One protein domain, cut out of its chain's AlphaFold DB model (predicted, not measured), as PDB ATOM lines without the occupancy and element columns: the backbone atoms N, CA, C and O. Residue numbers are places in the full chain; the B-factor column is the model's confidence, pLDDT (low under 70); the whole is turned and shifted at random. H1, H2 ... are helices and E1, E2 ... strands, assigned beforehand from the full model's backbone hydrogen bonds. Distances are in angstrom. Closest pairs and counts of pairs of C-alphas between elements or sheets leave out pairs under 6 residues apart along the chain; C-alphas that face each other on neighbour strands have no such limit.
ATOM      1  N   LEU A   3     170.121  94.502 160.668       42.09
ATOM      2  CA  LEU A   3     170.172  93.047 160.743       42.09
ATOM      3  C   LEU A   3     170.102  92.441 159.345       42.09
ATOM      4  O   LEU A   3     169.152  92.680 158.606       42.09
ATOM      5  N   PHE A   4     171.118  91.658 158.994       44.62
ATOM      6  CA  PHE A   4     171.291  91.119 157.651       44.62
ATOM      7  C   PHE A   4     170.962  89.638 157.578       44.62
ATOM      8  O   PHE A   4     171.472  88.855 158.381       44.62
ATOM      9  N   TYR A   5     170.163  89.264 156.579       45.41
ATOM     10  CA  TYR A   5     169.778  87.878 156.322       45.41
ATOM     11  C   TYR A   5     170.500  87.323 155.109       45.41
ATOM     12  O   TYR A   5     170.366  87.849 154.006       45.41
ATOM     13  N   ARG A   6     171.193  86.204 155.304       42.19
ATOM     14  CA  ARG A   6     171.719  85.398 154.205       42.19
ATOM     15  C   ARG A   6     170.641  84.437 153.714       42.19
ATOM     16  O   ARG A   6     170.209  83.614 154.507       42.19
ATOM     17  N   ASP A   7     170.343  84.429 152.419       43.19
ATOM     18  CA  ASP A   7     169.703  83.287 151.759       43.19
ATOM     19  C   ASP A   7     170.717  82.500 150.933       43.19
ATOM     20  O   ASP A   7     171.540  83.049 150.202       43.19
ATOM     21  N   GLY A   8     170.683  81.186 151.100       41.09
ATOM     22  CA  GLY A   8     171.500  80.221 150.382       41.09
ATOM     23  C   GLY A   8     171.027  78.814 150.740       41.09
ATOM     24  O   GLY A   8     170.360  78.652 151.766       41.09
ATOM     25  N   PRO A   9     171.343  77.792 149.923       39.16
ATOM     26  CA  PRO A   9     170.974  76.424 150.245       39.16
ATOM     27  C   PRO A   9     171.497  76.100 151.642       39.16
ATOM     28  O   PRO A   9     172.678  76.326 151.930       39.16
ATOM     29  N   LEU A  10     170.583  75.629 152.498       42.53
ATOM     30  CA  LEU A  10     170.860  75.117 153.837       42.53
ATOM     31  C   LEU A  10     172.218  74.417 153.817       42.53
ATOM     32  O   LEU A  10     172.418  73.476 153.043       42.53
ATOM     33  N   MET A  11     173.160  74.912 154.631       39.66
ATOM     34  CA  MET A  11     174.417  74.213 154.890       39.66
ATOM     35  C   MET A  11     174.088  72.731 155.058       39.66
ATOM     36  O   MET A  11     173.196  72.408 155.844       39.66
ATOM     37  N   LYS A  12     174.737  71.877 154.250       38.97
ATOM     38  CA  LYS A  12     174.423  70.448 154.118       38.97
ATOM     39  C   LYS A  12     174.036  69.870 155.473       38.97
ATOM     40  O   LYS A  12     174.861  69.805 156.382       38.97
ATOM     41  N   TRP A  20     167.559  73.104 165.017       66.12
ATOM     42  CA  TRP A  20     167.828  74.205 164.102       66.12
ATOM     43  C   TRP A  20     168.877  75.114 164.749       66.12
ATOM     44  O   TRP A  20     168.595  75.782 165.741       66.12
ATOM     45  N   THR A  21     170.101  75.111 164.224       78.19
ATOM     46  CA  THR A  21     171.177  75.972 164.734       78.19
ATOM     47  C   THR A  21     171.184  77.275 163.948       78.19
ATOM     48  O   THR A  21     171.394  77.262 162.736       78.19
ATOM     49  N   VAL A  22     170.956  78.396 164.635       81.62
ATOM     50  CA  VAL A  22     171.027  79.739 164.049       81.62
ATOM     51  C   VAL A  22     172.336  80.393 164.467       81.62
ATOM     52  O   VAL A  22     172.655  80.447 165.652       81.62
ATOM     53  N   TYR A  23     173.084  80.908 163.495       83.62
ATOM     54  CA  TYR A  23     174.325  81.631 163.742       83.62
ATOM     55  C   TYR A  23     174.059  83.133 163.710       83.62
ATOM     56  O   TYR A  23     173.486  83.646 162.747       83.62
ATOM     57  N   VAL A  24     174.506  83.834 164.752       85.44
ATOM     58  CA  VAL A  24     174.458  85.296 164.856       85.44
ATOM     59  C   VAL A  24     175.887  85.801 165.017       85.44
ATOM     60  O   VAL A  24     176.585  85.409 165.949       85.44
ATOM     61  N   ALA A  25     176.330  86.659 164.103       85.94
ATOM     62  CA  ALA A  25     177.644  87.283 164.138       85.94
ATOM     63  C   ALA A  25     177.494  88.789 164.365       85.94
ATOM     64  O   ALA A  25     176.880  89.494 163.563       85.94
ATOM     65  N   HIS A  26     178.077  89.279 165.457       86.69
ATOM     66  CA  HIS A  26     178.156  90.705 165.754       86.69
ATOM     67  C   HIS A  26     179.466  91.282 165.230       86.69
ATOM     68  O   HIS A  26     180.544  90.746 165.496       86.69
ATOM     69  N   ILE A  27     179.374  92.386 164.488       85.38
ATOM     70  CA  ILE A  27     180.554  93.110 164.027       85.38
ATOM     71  C   ILE A  27     180.929  94.130 165.112       85.38
ATOM     72  O   ILE A  27     180.158  95.062 165.354       85.38
ATOM     73  N   PRO A  28     182.103  93.994 165.757       85.31
ATOM     74  CA  PRO A  28     182.507  94.883 166.840       85.31
ATOM     75  C   PRO A  28     182.588  96.339 166.371       85.31
ATOM     76  O   PRO A  28     182.965  96.610 165.231       85.31
ATOM     77  N   ASN A  29     182.258  97.265 167.276       86.94
ATOM     78  CA  ASN A  29     182.217  98.714 167.032       86.94
ATOM     79  C   ASN A  29     181.263  99.136 165.906       86.94
ATOM     80  O   ASN A  29     181.466 100.164 165.263       86.94
ATOM     81  N   SER A  30     180.227  98.342 165.641       85.12
ATOM     82  CA  SER A  30     179.231  98.673 164.635       85.12
ATOM     83  C   SER A  30     177.836  98.289 165.108       85.12
ATOM     84  O   SER A  30     177.670  97.368 165.900       85.12
ATOM     85  N   ASN A  31     176.821  98.956 164.564       85.31
ATOM     86  CA  ASN A  31     175.420  98.673 164.876       85.31
ATOM     87  C   ASN A  31     174.836  97.590 163.957       85.31
ATOM     88  O   ASN A  31     173.662  97.669 163.589       85.31
ATOM     89  N   HIS A  32     175.653  96.621 163.541       84.62
ATOM     90  CA  HIS A  32     175.303  95.638 162.520       84.62
ATOM     91  C   HIS A  32     175.415  94.206 163.053       84.62
ATOM     92  O   HIS A  32     176.440  93.806 163.613       84.62
ATOM     93  N   LEU A  33     174.367  93.420 162.812       85.38
ATOM     94  CA  LEU A  33     174.325  91.982 163.063       85.38
ATOM     95  C   LEU A  33     174.111  91.216 161.764       85.38
ATOM     96  O   LEU A  33     173.266  91.582 160.948       85.38
ATOM     97  N   ILE A  34     174.835  90.115 161.601       85.00
ATOM     98  CA  ILE A  34     174.645  89.181 160.492       85.00
ATOM     99  C   ILE A  34     174.030  87.906 161.052       85.00
ATOM    100  O   ILE A  34     174.563  87.322 161.997       85.00
ATOM    101  N   ILE A  35     172.923  87.468 160.458       83.44
ATOM    102  CA  ILE A  35     172.189  86.279 160.886       83.44
ATOM    103  C   ILE A  35     172.112  85.295 159.720       83.44
ATOM    104  O   ILE A  35     171.897  85.671 158.564       83.44
ATOM    105  N   SER A  36     172.341  84.015 160.011       80.38
ATOM    106  CA  SER A  36     172.155  82.945 159.024       80.38
ATOM    107  C   SER A  36     170.697  82.860 158.555       80.38
ATOM    108  O   SER A  36     169.804  83.284 159.282       80.38
ATOM    109  N   SER A  37     170.444  82.262 157.384       73.31
ATOM    110  CA  SER A  37     169.076  82.018 156.889       73.31
ATOM    111  C   SER A  37     168.215  81.348 157.962       73.31
ATOM    112  O   SER A  37     168.634  80.365 158.581       73.31
ATOM    113  N   THR A  38     167.017  81.883 158.187       72.94
ATOM    114  CA  THR A  38     166.036  81.359 159.145       72.94
ATOM    115  C   THR A  38     164.633  81.451 158.571       72.94
ATOM    116  O   THR A  38     164.351  82.308 157.741       72.94
ATOM    117  N   THR A  39     163.720  80.618 159.066       77.62
ATOM    118  CA  THR A  39     162.293  80.764 158.758       77.62
ATOM    119  C   THR A  39     161.737  82.060 159.350       77.62
ATOM    120  O   THR A  39     162.186  82.520 160.401       77.62
ATOM    121  N   GLN A  40     160.704  82.623 158.715       77.31
ATOM    122  CA  GLN A  40     160.068  83.875 159.153       77.31
ATOM    123  C   GLN A  40     159.584  83.833 160.612       77.31
ATOM    124  O   GLN A  40     159.626  84.839 161.319       77.31
ATOM    125  N   LEU A  41     159.132  82.663 161.077       76.06
ATOM    126  CA  LEU A  41     158.685  82.481 162.455       76.06
ATOM    127  C   LEU A  41     159.847  82.661 163.445       76.06
ATOM    128  O   LEU A  41     159.728  83.419 164.405       76.06
ATOM    129  N   ILE A  42     160.983  82.005 163.180       81.62
ATOM    130  CA  ILE A  42     162.192  82.098 164.010       81.62
ATOM    131  C   ILE A  42     162.747  83.524 163.963       81.62
ATOM    132  O   ILE A  42     163.108  84.082 164.996       81.62
ATOM    133  N   GLN A  43     162.751  84.134 162.781       82.69
ATOM    134  CA  GLN A  43     163.233  85.488 162.542       82.69
ATOM    135  C   GLN A  43     162.549  86.538 163.429       82.69
ATOM    136  O   GLN A  43     163.228  87.382 164.012       82.69
ATOM    137  N   ARG A  44     161.217  86.484 163.575       83.94
ATOM    138  CA  ARG A  44     160.468  87.424 164.427       83.94
ATOM    139  C   ARG A  44     160.867  87.296 165.895       83.94
ATOM    140  O   ARG A  44     161.223  88.293 166.520       83.94
ATOM    141  N   THR A  45     160.866  86.072 166.418       87.56
ATOM    142  CA  THR A  45     161.245  85.792 167.811       87.56
ATOM    143  C   THR A  45     162.686  86.204 168.090       87.56
ATOM    144  O   THR A  45     162.987  86.806 169.122       87.56
ATOM    145  N   LEU A  46     163.586  85.922 167.150       86.88
ATOM    146  CA  LEU A  46     165.000  86.237 167.272       86.88
ATOM    147  C   LEU A  46     165.227  87.755 167.236       86.88
ATOM    148  O   LEU A  46     165.925  88.274 168.100       86.88
ATOM    149  N   THR A  47     164.566  88.481 166.332       85.75
ATOM    150  CA  THR A  47     164.640  89.953 166.260       85.75
ATOM    151  C   THR A  47     164.157  90.603 167.559       85.75
ATOM    152  O   THR A  47     164.847  91.460 168.102       85.75
ATOM    153  N   GLN A  48     163.032  90.145 168.119       86.44
ATOM    154  CA  GLN A  48     162.521  90.629 169.412       86.44
ATOM    155  C   GLN A  48     163.449  90.303 170.589       86.44
ATOM    156  O   GLN A  48     163.523  91.048 171.565       86.44
ATOM    157  N   THR A  49     164.136  89.163 170.534       88.81
ATOM    158  CA  THR A  49     165.086  88.766 171.578       88.81
ATOM    159  C   THR A  49     166.352  89.613 171.492       88.81
ATOM    160  O   THR A  49     166.829  90.126 172.502       88.81
ATOM    161  N   LEU A  50     166.869  89.825 170.280       87.31
ATOM    162  CA  LEU A  50     168.036  90.664 170.042       87.31
ATOM    163  C   LEU A  50     167.774  92.131 170.378       87.31
ATOM    164  O   LEU A  50     168.651  92.759 170.958       87.31
ATOM    165  N   SER A  51     166.590  92.676 170.082       88.50
ATOM    166  CA  SER A  51     166.277  94.068 170.436       88.50
ATOM    167  C   SER A  51     166.351  94.293 171.944       88.50
ATOM    168  O   SER A  51     166.930  95.280 172.389       88.50
ATOM    169  N   LYS A  52     165.887  93.321 172.737       90.00
ATOM    170  CA  LYS A  52     166.005  93.349 174.201       90.00
ATOM    171  C   LYS A  52     167.447  93.188 174.686       90.00
ATOM    172  O   LYS A  52     167.861  93.930 175.568       90.00
ATOM    173  N   ILE A  53     168.206  92.241 174.128       90.19
ATOM    174  CA  ILE A  53     169.597  91.975 174.544       90.19
ATOM    175  C   ILE A  53     170.505  93.171 174.246       90.19
ATOM    176  O   ILE A  53     171.335  93.537 175.072       90.19
ATOM    177  N   PHE A  54     170.345  93.777 173.071       85.56
ATOM    178  CA  PHE A  54     171.167  94.897 172.620       85.56
ATOM    179  C   PHE A  54     170.591  96.265 173.005       85.56
ATOM    180  O   PHE A  54     171.157  97.278 172.600       85.56
ATOM    181  N   ALA A  55     169.486  96.301 173.763       88.25
ATOM    182  CA  ALA A  55     168.757  97.522 174.119       88.25
ATOM    183  C   ALA A  55     168.534  98.452 172.908       88.25
ATOM    184  O   ALA A  55     168.717  99.663 172.989       88.25
ATOM    185  N   ALA A  56     168.200  97.861 171.759       82.81
ATOM    186  CA  ALA A  56     167.984  98.587 170.517       82.81
ATOM    187  C   ALA A  56     166.498  98.930 170.369       82.81
ATOM    188  O   ALA A  56     165.662  98.028 170.418       82.81
ATOM    189  N   ASP A  57     166.194 100.209 170.131       82.31
ATOM    190  CA  ASP A  57     164.818 100.693 169.935       82.31
ATOM    191  C   ASP A  57     164.168 100.093 168.686       82.31
ATOM    192  O   ASP A  57     162.996  99.724 168.698       82.31
ATOM    193  N   ASP A  58     164.957  99.956 167.617       80.94
ATOM    194  CA  ASP A  58     164.513  99.365 166.364       80.94
ATOM    195  C   ASP A  58     165.624  98.540 165.702       80.94
ATOM    196  O   ASP A  58     166.826  98.865 165.763       80.94
ATOM    197  N   ILE A  59     165.204  97.441 165.079       82.38
ATOM    198  CA  ILE A  59     166.058  96.561 164.296       82.38
ATOM    199  C   ILE A  59     165.524  96.502 162.871       82.38
ATOM    200  O   ILE A  59     164.569  95.786 162.580       82.38
ATOM    201  N   GLU A  60     166.205  97.209 161.977       80.75
ATOM    202  CA  GLU A  60     165.845  97.260 160.565       80.75
ATOM    203  C   GLU A  60     166.395  96.014 159.844       80.75
ATOM    204  O   GLU A  60     167.618  95.796 159.827       80.75
ATOM    205  N   PRO A  61     165.524  95.166 159.267       74.81
ATOM    206  CA  PRO A  61     165.954  94.034 158.465       74.81
ATOM    207  C   PRO A  61     166.466  94.534 157.112       74.81
ATOM    208  O   PRO A  61     165.741  95.176 156.359       74.81
ATOM    209  N   GLN A  62     167.704  94.195 156.773       71.00
ATOM    210  CA  GLN A  62     168.306  94.525 155.490       71.00
ATOM    211  C   GLN A  62     168.646  93.236 154.733       71.00
ATOM    212  O   GLN A  62     169.277  92.312 155.252       71.00
ATOM    213  N   GLN A  63     168.189  93.146 153.488       65.88
ATOM    214  CA  GLN A  63     168.326  91.940 152.677       65.88
ATOM    215  C   GLN A  63     169.694  91.934 151.977       65.88
ATOM    216  O   GLN A  63     169.871  92.548 150.925       65.88
ATOM    217  N   LEU A  64     170.683  91.266 152.583       64.31
ATOM    218  CA  LEU A  64     172.021  91.076 152.011       64.31
ATOM    219  C   LEU A  64     172.393  89.593 151.991       64.31
ATOM    220  O   LEU A  64     172.687  89.003 153.031       64.31
TER     221      LEU A  64
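This is residues 3 to 12 and 20 to 64 of the 252 residues of an uncharacterized protein of Dimargaris cristalligena (UniProt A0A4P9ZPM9). A small twisted sheet of four short strands, E2, E3, E1 and E4 from edge to edge, is joined by one helix, H1, which only grazes it, while residues 6 to 12 lead away from the end of E1 to a cut. The printed part has 55 residues, with one named helix and four named strands in the order E1, E2, E3, H1, E4. The sheet is mixed, and the class is mixed, helices and strands. The whole is compact, with a radius of gyration of the C-alphas of 11.2 A, and the C-alphas span 34 by 23 by 18 A.

In the sheet, the inner strands E3, residues 32 to 35, and E1, residues 3 to 5, are parallel at 30 degrees, with N 4 and O 33 2.9 A apart, within hydrogen-bond range. The edge strand E2, residues 24 to 26, forms a hairpin with E3, antiparallel at 162 degrees; N 25 and O 34 are 2.8 A apart, within hydrogen-bond range. The other edge strand, E4, residues 60 to 63, is parallel to E1 at 28 degrees, with N 62 and O 3 within hydrogen-bond range at 2.8 A. E4 is apart from E2 and from E3. From edge to edge the strands' lines turn by 70 degrees. H1, residues 40 to 53, is on the sheet but only grazes it, with its residues 43 to 50. E3, H1 and E4 form a split strand-helix-strand unit, two strands that run the same way with a helix between them along the chain and E1 between them in the sheet; its crossover is right-handed. In H1, 9 of 10 O i to N i+4 pairs are within hydrogen-bond range.

E1 is 6.8 A from first to last C-alpha and begins at C-alpha 3, (170.172, 93.047, 160.743). E2 is 6.6 A long, E3 10.0 A and E4 9.8 A. H1 is 19.8 A long, from C-alpha 40 at (160.068, 83.875, 159.153) to C-alpha 53 at (169.597, 91.975, 174.544). E4 ends at C-alpha 63, (168.326, 91.940, 152.677).

The two C-alphas farthest apart are those of Lys 12 and Asp 57, 35.5 A. Residues 13 to 19 are not printed, and C-alphas 12 and 20 are 12.5 A apart across the cut, which lies in the link from E1 to E2. The links from E2 to E3 and from E3 to H1 are tight, and the link from H1 to E4 is short. The mean pLDDT of the printed part is 74.7; it is under 70 at residues 3 to 12, 20, and 63 to 64.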